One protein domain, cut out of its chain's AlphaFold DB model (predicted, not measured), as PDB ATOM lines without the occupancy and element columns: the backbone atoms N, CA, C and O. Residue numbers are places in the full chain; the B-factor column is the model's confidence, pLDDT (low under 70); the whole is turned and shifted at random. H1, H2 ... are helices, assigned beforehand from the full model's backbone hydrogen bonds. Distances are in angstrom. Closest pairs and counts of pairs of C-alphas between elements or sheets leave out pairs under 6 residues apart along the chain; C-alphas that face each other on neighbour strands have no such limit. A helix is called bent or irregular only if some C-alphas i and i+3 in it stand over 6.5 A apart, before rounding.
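Overview. This is residues 52 to 109 of the 113 residues of an uncharacterized protein of Moniliophthora roreri (strain MCA 2997) (UniProt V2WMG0). What shape is it? It is a flat zigzag of three helices, short H2 between longer H1 and H3; H2 and H3 form a hairpin, and H1 slants past H2. How large is it? It has 58 printed residues, all helix by class, only just loose, close to compact: radius of gyration of the C-alphas 12.5 A, spans 37 by 32 by 11 A.

Arrangement. What comes first? H1, residues 52 to 67, is close to but not clearly touching H2, residues 75 to 84; their closest C-alphas, of Val 61 and Leu 82, are 6.7 A apart. They run opposite ways at a steep tilt of 48 degrees. What follows? H3, residues 92 to 109, touches H2 with residues 95 to 102 alone, a helical hairpin; the closest C-alphas, of Leu 83 and Lys 95, are 6.3 A apart. They run opposite ways at a shallow tilt of 33 degrees, only just short of steep; H1 and H3 are apart. Which backbones are within hydrogen-bond range? Every O i to N i+4 pair is in H2, 11 of 12 in H1 and 10 of 14 in H3.

Along the chain. Where does H1 begin? C-alpha 52 is at (-129.753, 61.033, -26.974); H1 spans 24.8 A and is irregular, C-alphas 52 and 55 being 7.1 A apart. Where does H3 end? H2 spans 14.3 A; H3 spans 26.7 A, to C-alpha 109 at (-114.936, 64.644, 7.752).

Size, cuts and confidence. Is it cut? The printed part has no cut, and both links are short. Where is confidence low? Residue 90 and residues 106 to 109 have pLDDT under 70.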
ATOM      1  N   LYS A  52    -128.331  61.335 -26.725       92.56
ATOM      2  CA  LYS A  52    -129.753  61.033 -26.974       92.56
ATOM      3  C   LYS A  52    -130.415  60.282 -25.811       92.56
ATOM      4  O   LYS A  52    -131.602  60.470 -25.559       92.56
ATOM      5  N   ASP A  53    -129.632  59.496 -25.074       90.88
ATOM      6  CA  ASP A  53    -130.103  58.666 -23.966       90.88
ATOM      7  C   ASP A  53    -129.958  59.373 -22.608       90.88
ATOM      8  O   ASP A  53    -130.553  58.940 -21.624       90.88
ATOM      9  N   ALA A  54    -129.236  60.501 -22.544       89.69
ATOM     10  CA  ALA A  54    -128.913  61.191 -21.294       89.69
ATOM     11  C   ALA A  54    -130.163  61.625 -20.513       89.69
ATOM     12  O   ALA A  54    -130.257  61.403 -19.308       89.69
ATOM     13  N   LYS A  55    -131.166  62.195 -21.196       94.06
ATOM     14  CA  LYS A  55    -132.423  62.614 -20.546       94.06
ATOM     15  C   LYS A  55    -133.183  61.430 -19.950       94.06
ATOM     16  O   LYS A  55    -133.734  61.544 -18.857       94.06
ATOM     17  N   LYS A  56    -133.219  60.305 -20.669       93.19
ATOM     18  CA  LYS A  56    -133.885  59.081 -20.215       93.19
ATOM     19  C   LYS A  56    -133.156  58.499 -19.005       93.19
ATOM     20  O   LYS A  56    -133.789  58.273 -17.981       93.19
ATOM     21  N   PHE A  57    -131.837  58.359 -19.104       91.56
ATOM     22  CA  PHE A  57    -130.979  57.872 -18.027       91.56
ATOM     23  C   PHE A  57    -131.142  58.687 -16.738       91.56
ATOM     24  O   PHE A  57    -131.445  58.126 -15.688       91.56
ATOM     25  N   LEU A  58    -131.037  60.020 -16.818       92.81
ATOM     26  CA  LEU A  58    -131.203  60.888 -15.647       92.81
ATOM     27  C   LEU A  58    -132.581  60.724 -14.999       92.81
ATOM     28  O   LEU A  58    -132.686  60.716 -13.775       92.81
ATOM     29  N   ARG A  59    -133.641  60.559 -15.799       94.06
ATOM     30  CA  ARG A  59    -134.993  60.348 -15.271       94.06
ATOM     31  C   ARG A  59    -135.109  59.030 -14.511       94.06
ATOM     32  O   ARG A  59    -135.704  59.016 -13.438       94.06
ATOM     33  N   GLU A  60    -134.550  57.947 -15.042       93.00
ATOM     34  CA  GLU A  60    -134.567  56.643 -14.373       93.00
ATOM     35  C   GLU A  60    -133.790  56.693 -13.044       93.00
ATOM     36  O   GLU A  60    -134.303  56.238 -12.020       93.00
ATOM     37  N   VAL A  61    -132.612  57.331 -13.023       92.31
ATOM     38  CA  VAL A  61    -131.811  57.514 -11.797       92.31
ATOM     39  C   VAL A  61    -132.578  58.315 -10.742       92.31
ATOM     40  O   VAL A  61    -132.636  57.912  -9.580       92.31
ATOM     41  N   LEU A  62    -133.207  59.428 -11.137       93.50
ATOM     42  CA  LEU A  62    -133.994  60.261 -10.225       93.50
ATOM     43  C   LEU A  62    -135.177  59.496  -9.621       93.50
ATOM     44  O   LEU A  62    -135.432  59.627  -8.426       93.50
ATOM     45  N   ILE A  63    -135.867  58.676 -10.420       93.69
ATOM     46  CA  ILE A  63    -136.954  57.819  -9.928       93.69
ATOM     47  C   ILE A  63    -136.416  56.832  -8.887       93.69
ATOM     48  O   ILE A  63    -137.001  56.716  -7.813       93.69
ATOM     49  N   TYR A  64    -135.290  56.162  -9.154       91.88
ATOM     50  CA  TYR A  64    -134.716  55.199  -8.210       91.88
ATOM     51  C   TYR A  64    -134.349  55.849  -6.871       91.88
ATOM     52  O   TYR A  64    -134.698  55.324  -5.812       91.88
ATOM     53  N   ILE A  65    -133.685  57.007  -6.908       92.56
ATOM     54  CA  ILE A  65    -133.298  57.749  -5.703       92.56
ATOM     55  C   ILE A  65    -134.541  58.182  -4.916       92.56
ATOM     56  O   ILE A  65    -134.585  58.012  -3.699       92.56
ATOM     57  N   ALA A  66    -135.572  58.688  -5.601       92.25
ATOM     58  CA  ALA A  66    -136.818  59.119  -4.966       92.25
ATOM     59  C   ALA A  66    -137.588  57.961  -4.307       92.25
ATOM     60  O   ALA A  66    -138.232  58.162  -3.279       92.25
ATOM     61  N   LEU A  67    -137.498  56.750  -4.865       92.44
ATOM     62  CA  LEU A  67    -138.086  55.541  -4.281       92.44
ATOM     63  C   LEU A  67    -137.275  54.985  -3.099       92.44
ATOM     64  O   LEU A  67    -137.814  54.218  -2.304       92.44
ATOM     65  N   ASN A  68    -136.007  55.381  -2.953       89.56
ATOM     66  CA  ASN A  68    -135.080  54.857  -1.950       89.56
ATOM     67  C   ASN A  68    -134.438  55.963  -1.085       89.56
ATOM     68  O   ASN A  68    -133.216  55.992  -0.925       89.56
ATOM     69  N   PRO A  69    -135.222  56.861  -0.456       90.31
ATOM     70  CA  PRO A  69    -134.673  58.017   0.260       90.31
ATOM     71  C   PRO A  69    -133.798  57.626   1.460       90.31
ATOM     72  O   PRO A  69    -132.882  58.354   1.820       90.31
ATOM     73  N   LYS A  70    -134.046  56.456   2.065       89.94
ATOM     74  CA  LYS A  70    -133.232  55.932   3.173       89.94
ATOM     75  C   LYS A  70    -131.862  55.411   2.723       89.94
ATOM     76  O   LYS A  70    -130.946  55.395   3.534       89.94
ATOM     77  N   ALA A  71    -131.735  54.970   1.469       87.12
ATOM     78  CA  ALA A  71    -130.475  54.474   0.910       87.12
ATOM     79  C   ALA A  71    -129.570  55.617   0.421       87.12
ATOM     80  O   ALA A  71    -128.353  55.465   0.379       87.12
ATOM     81  N   PHE A  72    -130.160  56.772   0.096       90.81
ATOM     82  CA  PHE A  72    -129.450  57.950  -0.407       90.81
ATOM     83  C   PHE A  72    -129.715  59.191   0.463       90.81
ATOM     84  O   PHE A  72    -130.370  60.137   0.005       90.81
ATOM     85  N   PRO A  73    -129.245  59.195   1.726       90.00
ATOM     86  CA  PRO A  73    -129.543  60.265   2.681       90.00
ATOM     87  C   PRO A  73    -128.900  61.607   2.304       90.00
ATOM     88  O   PRO A  73    -129.388  62.665   2.697       90.00
ATOM     89  N   ASP A  74    -127.822  61.580   1.528       92.12
ATOM     90  CA  ASP A  74    -126.989  62.732   1.212       92.12
ATOM     91  C   ASP A  74    -126.730  62.848  -0.296       92.12
ATOM     92  O   ASP A  74    -126.914  61.915  -1.077       92.12
ATOM     93  N   ASP A  75    -126.288  64.019  -0.744       92.56
ATOM     94  CA  ASP A  75    -126.027  64.240  -2.167       92.56
ATOM     95  C   ASP A  75    -124.799  63.492  -2.685       92.56
ATOM     96  O   ASP A  75    -124.675  63.286  -3.894       92.56
ATOM     97  N   ARG A  76    -123.875  63.082  -1.813       92.06
ATOM     98  CA  ARG A  76    -122.696  62.320  -2.217       92.06
ATOM     99  C   ARG A  76    -123.075  60.876  -2.535       92.06
ATOM    100  O   ARG A  76    -122.676  60.412  -3.600       92.06
ATOM    101  N   SER A  77    -123.886  60.203  -1.719       92.12
ATOM    102  CA  SER A  77    -124.400  58.861  -2.044       92.12
ATOM    103  C   SER A  77    -125.207  58.863  -3.349       92.12
ATOM    104  O   SER A  77    -124.989  58.004  -4.202       92.12
ATOM    105  N   LYS A  78    -126.030  59.895  -3.591       93.56
ATOM    106  CA  LYS A  78    -126.730  60.094  -4.879       93.56
ATOM    107  C   LYS A  78    -125.770  60.241  -6.065       93.56
ATOM    108  O   LYS A  78    -125.985  59.635  -7.114       93.56
ATOM    109  N   LYS A  79    -124.713  61.050  -5.922       94.00
ATOM    110  CA  LYS A  79    -123.702  61.264  -6.976       94.00
ATOM    111  C   LYS A  79    -122.902  59.994  -7.259       94.00
ATOM    112  O   LYS A  79    -122.704  59.668  -8.423       94.00
ATOM    113  N   LEU A  80    -122.474  59.276  -6.220       92.94
ATOM    114  CA  LEU A  80    -121.750  58.009  -6.354       92.94
ATOM    115  C   LEU A  80    -122.603  56.952  -7.059       92.94
ATOM    116  O   LEU A  80    -122.122  56.286  -7.970       92.94
ATOM    117  N   PHE A  81    -123.884  56.865  -6.704       91.88
ATOM    118  CA  PHE A  81    -124.835  55.988  -7.377       91.88
ATOM    119  C   PHE A  81    -125.018  56.341  -8.855       91.88
ATOM    120  O   PHE A  81    -124.965  55.468  -9.710       91.88
ATOM    121  N   LEU A  82    -125.185  57.621  -9.196       92.69
ATOM    122  CA  LEU A  82    -125.250  58.043 -10.597       92.69
ATOM    123  C   LEU A  82    -123.980  57.634 -11.369       92.69
ATOM    124  O   LEU A  82    -124.074  57.102 -12.476       92.69
ATOM    125  N   LEU A  83    -122.802  57.875 -10.783       91.75
ATOM    126  CA  LEU A  83    -121.505  57.579 -11.397       91.75
ATOM    127  C   LEU A  83    -121.275  56.074 -11.592       91.75
ATOM    128  O   LEU A  83    -120.671  55.699 -12.596       91.75
ATOM    129  N   SER A  84    -121.789  55.210 -10.709       89.50
ATOM    130  CA  SER A  84    -121.625  53.753 -10.844       89.50
ATOM    131  C   SER A  84    -122.307  53.174 -12.088       89.50
ATOM    132  O   SER A  84    -121.926  52.101 -12.541       89.50
ATOM    133  N   TYR A  85    -123.292  53.878 -12.655       89.69
ATOM    134  CA  TYR A  85    -123.959  53.483 -13.901       89.69
ATOM    135  C   TYR A  85    -123.378  54.157 -15.145       89.69
ATOM    136  O   TYR A  85    -123.854  53.894 -16.243       89.69
ATOM    137  N   MET A  86    -122.358  55.006 -15.019       88.44
ATOM    138  CA  MET A  86    -121.643  55.538 -16.178       88.44
ATOM    139  C   MET A  86    -120.555  54.541 -16.598       88.44
ATOM    140  O   MET A  86    -119.569  54.335 -15.888       88.44
ATOM    141  N   THR A  87    -120.720  53.919 -17.761       82.69
ATOM    142  CA  THR A  87    -119.736  52.985 -18.330       82.69
ATOM    143  C   THR A  87    -119.278  53.503 -19.679       82.69
ATOM    144  O   THR A  87    -120.044  54.195 -20.335       82.69
ATOM    145  N   ASP A  88    -118.054  53.155 -20.074       70.12
ATOM    146  CA  ASP A  88    -117.533  53.246 -21.440       70.12
ATOM    147  C   ASP A  88    -117.614  54.622 -22.137       70.12
ATOM    148  O   ASP A  88    -118.669  55.213 -22.369       70.12
ATOM    149  N   GLY A  89    -116.459  55.113 -22.588       71.25
ATOM    150  CA  GLY A  89    -116.364  56.268 -23.481       71.25
ATOM    151  C   GLY A  89    -115.471  57.392 -22.954       71.25
ATOM    152  O   GLY A  89    -114.822  57.254 -21.917       71.25
ATOM    153  N   PRO A  90    -115.435  58.546 -23.648       69.12
ATOM    154  CA  PRO A  90    -114.504  59.641 -23.349       69.12
ATOM    155  C   PRO A  90    -114.633  60.215 -21.928       69.12
ATOM    156  O   PRO A  90    -113.720  60.867 -21.430       69.12
ATOM    157  N   GLY A  91    -115.777  59.988 -21.275       77.75
ATOM    158  CA  GLY A  91    -116.074  60.470 -19.928       77.75
ATOM    159  C   GLY A  91    -115.569  59.579 -18.792       77.75
ATOM    160  O   GLY A  91    -115.756  59.947 -17.635       77.75
ATOM    161  N   GLU A  92    -114.948  58.430 -19.067       84.25
ATOM    162  CA  GLU A  92    -114.521  57.499 -18.016       84.25
ATOM    163  C   GLU A  92    -113.449  58.089 -17.093       84.25
ATOM    164  O   GLU A  92    -113.547  57.970 -15.873       84.25
ATOM    165  N   PHE A  93    -112.481  58.819 -17.653       84.56
ATOM    166  CA  PHE A  93    -111.488  59.537 -16.854       84.56
ATOM    167  C   PHE A  93    -112.150  60.553 -15.914       84.56
ATOM    168  O   PHE A  93    -111.839  60.615 -14.724       84.56
ATOM    169  N   TRP A  94    -113.116  61.316 -16.435       86.06
ATOM    170  CA  TRP A  94    -113.878  62.281 -15.649       86.06
ATOM    171  C   TRP A  94    -114.695  61.600 -14.538       86.06
ATOM    172  O   TRP A  94    -114.677  62.068 -13.399       86.06
ATOM    173  N   LYS A  95    -115.351  60.467 -14.832       89.25
ATOM    174  CA  LYS A  95    -116.080  59.644 -13.851       89.25
ATOM    175  C   LYS A  95    -115.165  59.178 -12.719       89.25
ATOM    176  O   LYS A  95    -115.536  59.330 -11.555       89.25
ATOM    177  N   ASN A  96    -113.999  58.625 -13.049       89.88
ATOM    178  CA  ASN A  96    -113.073  58.069 -12.062       89.88
ATOM    179  C   ASN A  96    -112.527  59.175 -11.159       89.88
ATOM    180  O   ASN A  96    -112.706  59.109  -9.949       89.88
ATOM    181  N   ASN A  97    -112.023  60.267 -11.745       90.62
ATOM    182  CA  ASN A  97    -111.541  61.416 -10.977       90.62
ATOM    183  C   ASN A  97    -112.622  61.982 -10.038       90.62
ATOM    184  O   ASN A  97    -112.355  62.303  -8.879       90.62
ATOM    185  N   LYS A  98    -113.870  62.077 -10.519       90.81
ATOM    186  CA  LYS A  98    -114.979  62.570  -9.699       90.81
ATOM    187  C   LYS A  98    -115.343  61.606  -8.574       90.81
ATOM    188  O   LYS A  98    -115.628  62.063  -7.468       90.81
ATOM    189  N   THR A  99    -115.339  60.305  -8.857       91.88
ATOM    190  CA  THR A  99    -115.560  59.247  -7.863       91.88
ATOM    191  C   THR A  99    -114.493  59.308  -6.777       91.88
ATOM    192  O   THR A  99    -114.846  59.376  -5.604       91.88
ATOM    193  N   ASP A 100    -113.217  59.399  -7.152       92.44
ATOM    194  CA  ASP A 100    -112.092  59.470  -6.215       92.44
ATOM    195  C   ASP A 100    -112.211  60.679  -5.282       92.44
ATOM    196  O   ASP A 100    -112.088  60.544  -4.066       92.44
ATOM    197  N   LEU A 101    -112.547  61.854  -5.827       92.75
ATOM    198  CA  LEU A 101    -112.749  63.069  -5.036       92.75
ATOM    199  C   LEU A 101    -113.927  62.941  -4.059       92.75
ATOM    200  O   LEU A 101    -113.842  63.399  -2.920       92.75
ATOM    201  N   LEU A 102    -115.028  62.314  -4.486       91.69
ATOM    202  CA  LEU A 102    -116.169  62.055  -3.608       91.69
ATOM    203  C   LEU A 102    -115.824  61.029  -2.525       91.69
ATOM    204  O   LEU A 102    -116.313  61.158  -1.406       91.69
ATOM    205  N   LEU A 103    -114.999  60.024  -2.816       90.06
ATOM    206  CA  LEU A 103    -114.582  59.024  -1.834       90.06
ATOM    207  C   LEU A 103    -113.596  59.599  -0.810       90.06
ATOM    208  O   LEU A 103    -113.780  59.361   0.383       90.06
ATOM    209  N   ALA A 104    -112.619  60.396  -1.251       88.56
ATOM    210  CA  ALA A 104    -111.590  60.992  -0.397       88.56
ATOM    211  C   ALA A 104    -112.152  61.984   0.633       88.56
ATOM    212  O   ALA A 104    -111.731  61.968   1.785       88.56
ATOM    213  N   PHE A 105    -113.152  62.790   0.251       70.25
ATOM    214  CA  PHE A 105    -113.737  63.834   1.106       70.25
ATOM    215  C   PHE A 105    -114.263  63.319   2.461       70.25
ATOM    216  O   PHE A 105    -114.307  64.056   3.438       70.25
ATOM    217  N   ASP A 106    -114.639  62.045   2.545       61.03
ATOM    218  CA  ASP A 106    -115.221  61.441   3.750       61.03
ATOM    219  C   ASP A 106    -114.170  60.926   4.751       61.03
ATOM    220  O   ASP A 106    -114.471  60.693   5.923       61.03
ATOM    221  N   ALA A 107    -112.921  60.744   4.299       57.91
ATOM    222  CA  ALA A 107    -111.803  60.399   5.176       57.91
ATOM    223  C   ALA A 107    -111.435  61.567   6.104       57.91
ATOM    224  O   ALA A 107    -110.964  61.341   7.220       57.91
ATOM    225  N   ASP A 108    -111.702  62.796   5.660       56.19
ATOM    226  CA  ASP A 108    -111.359  64.020   6.380       56.19
ATOM    227  C   ASP A 108    -112.497  64.490   7.303       56.19
ATOM    228  O   ASP A 108    -112.239  65.007   8.389       56.19
ATOM    229  N   THR A 109    -113.762  64.238   6.948       56.75
ATOM    230  CA  THR A 109    -114.936  64.644   7.752       56.75
ATOM    231  C   THR A 109    -115.120  63.823   9.032       56.75
ATOM    232  O   THR A 109    -115.680  64.330  10.000       56.75
TER     233      THR A 109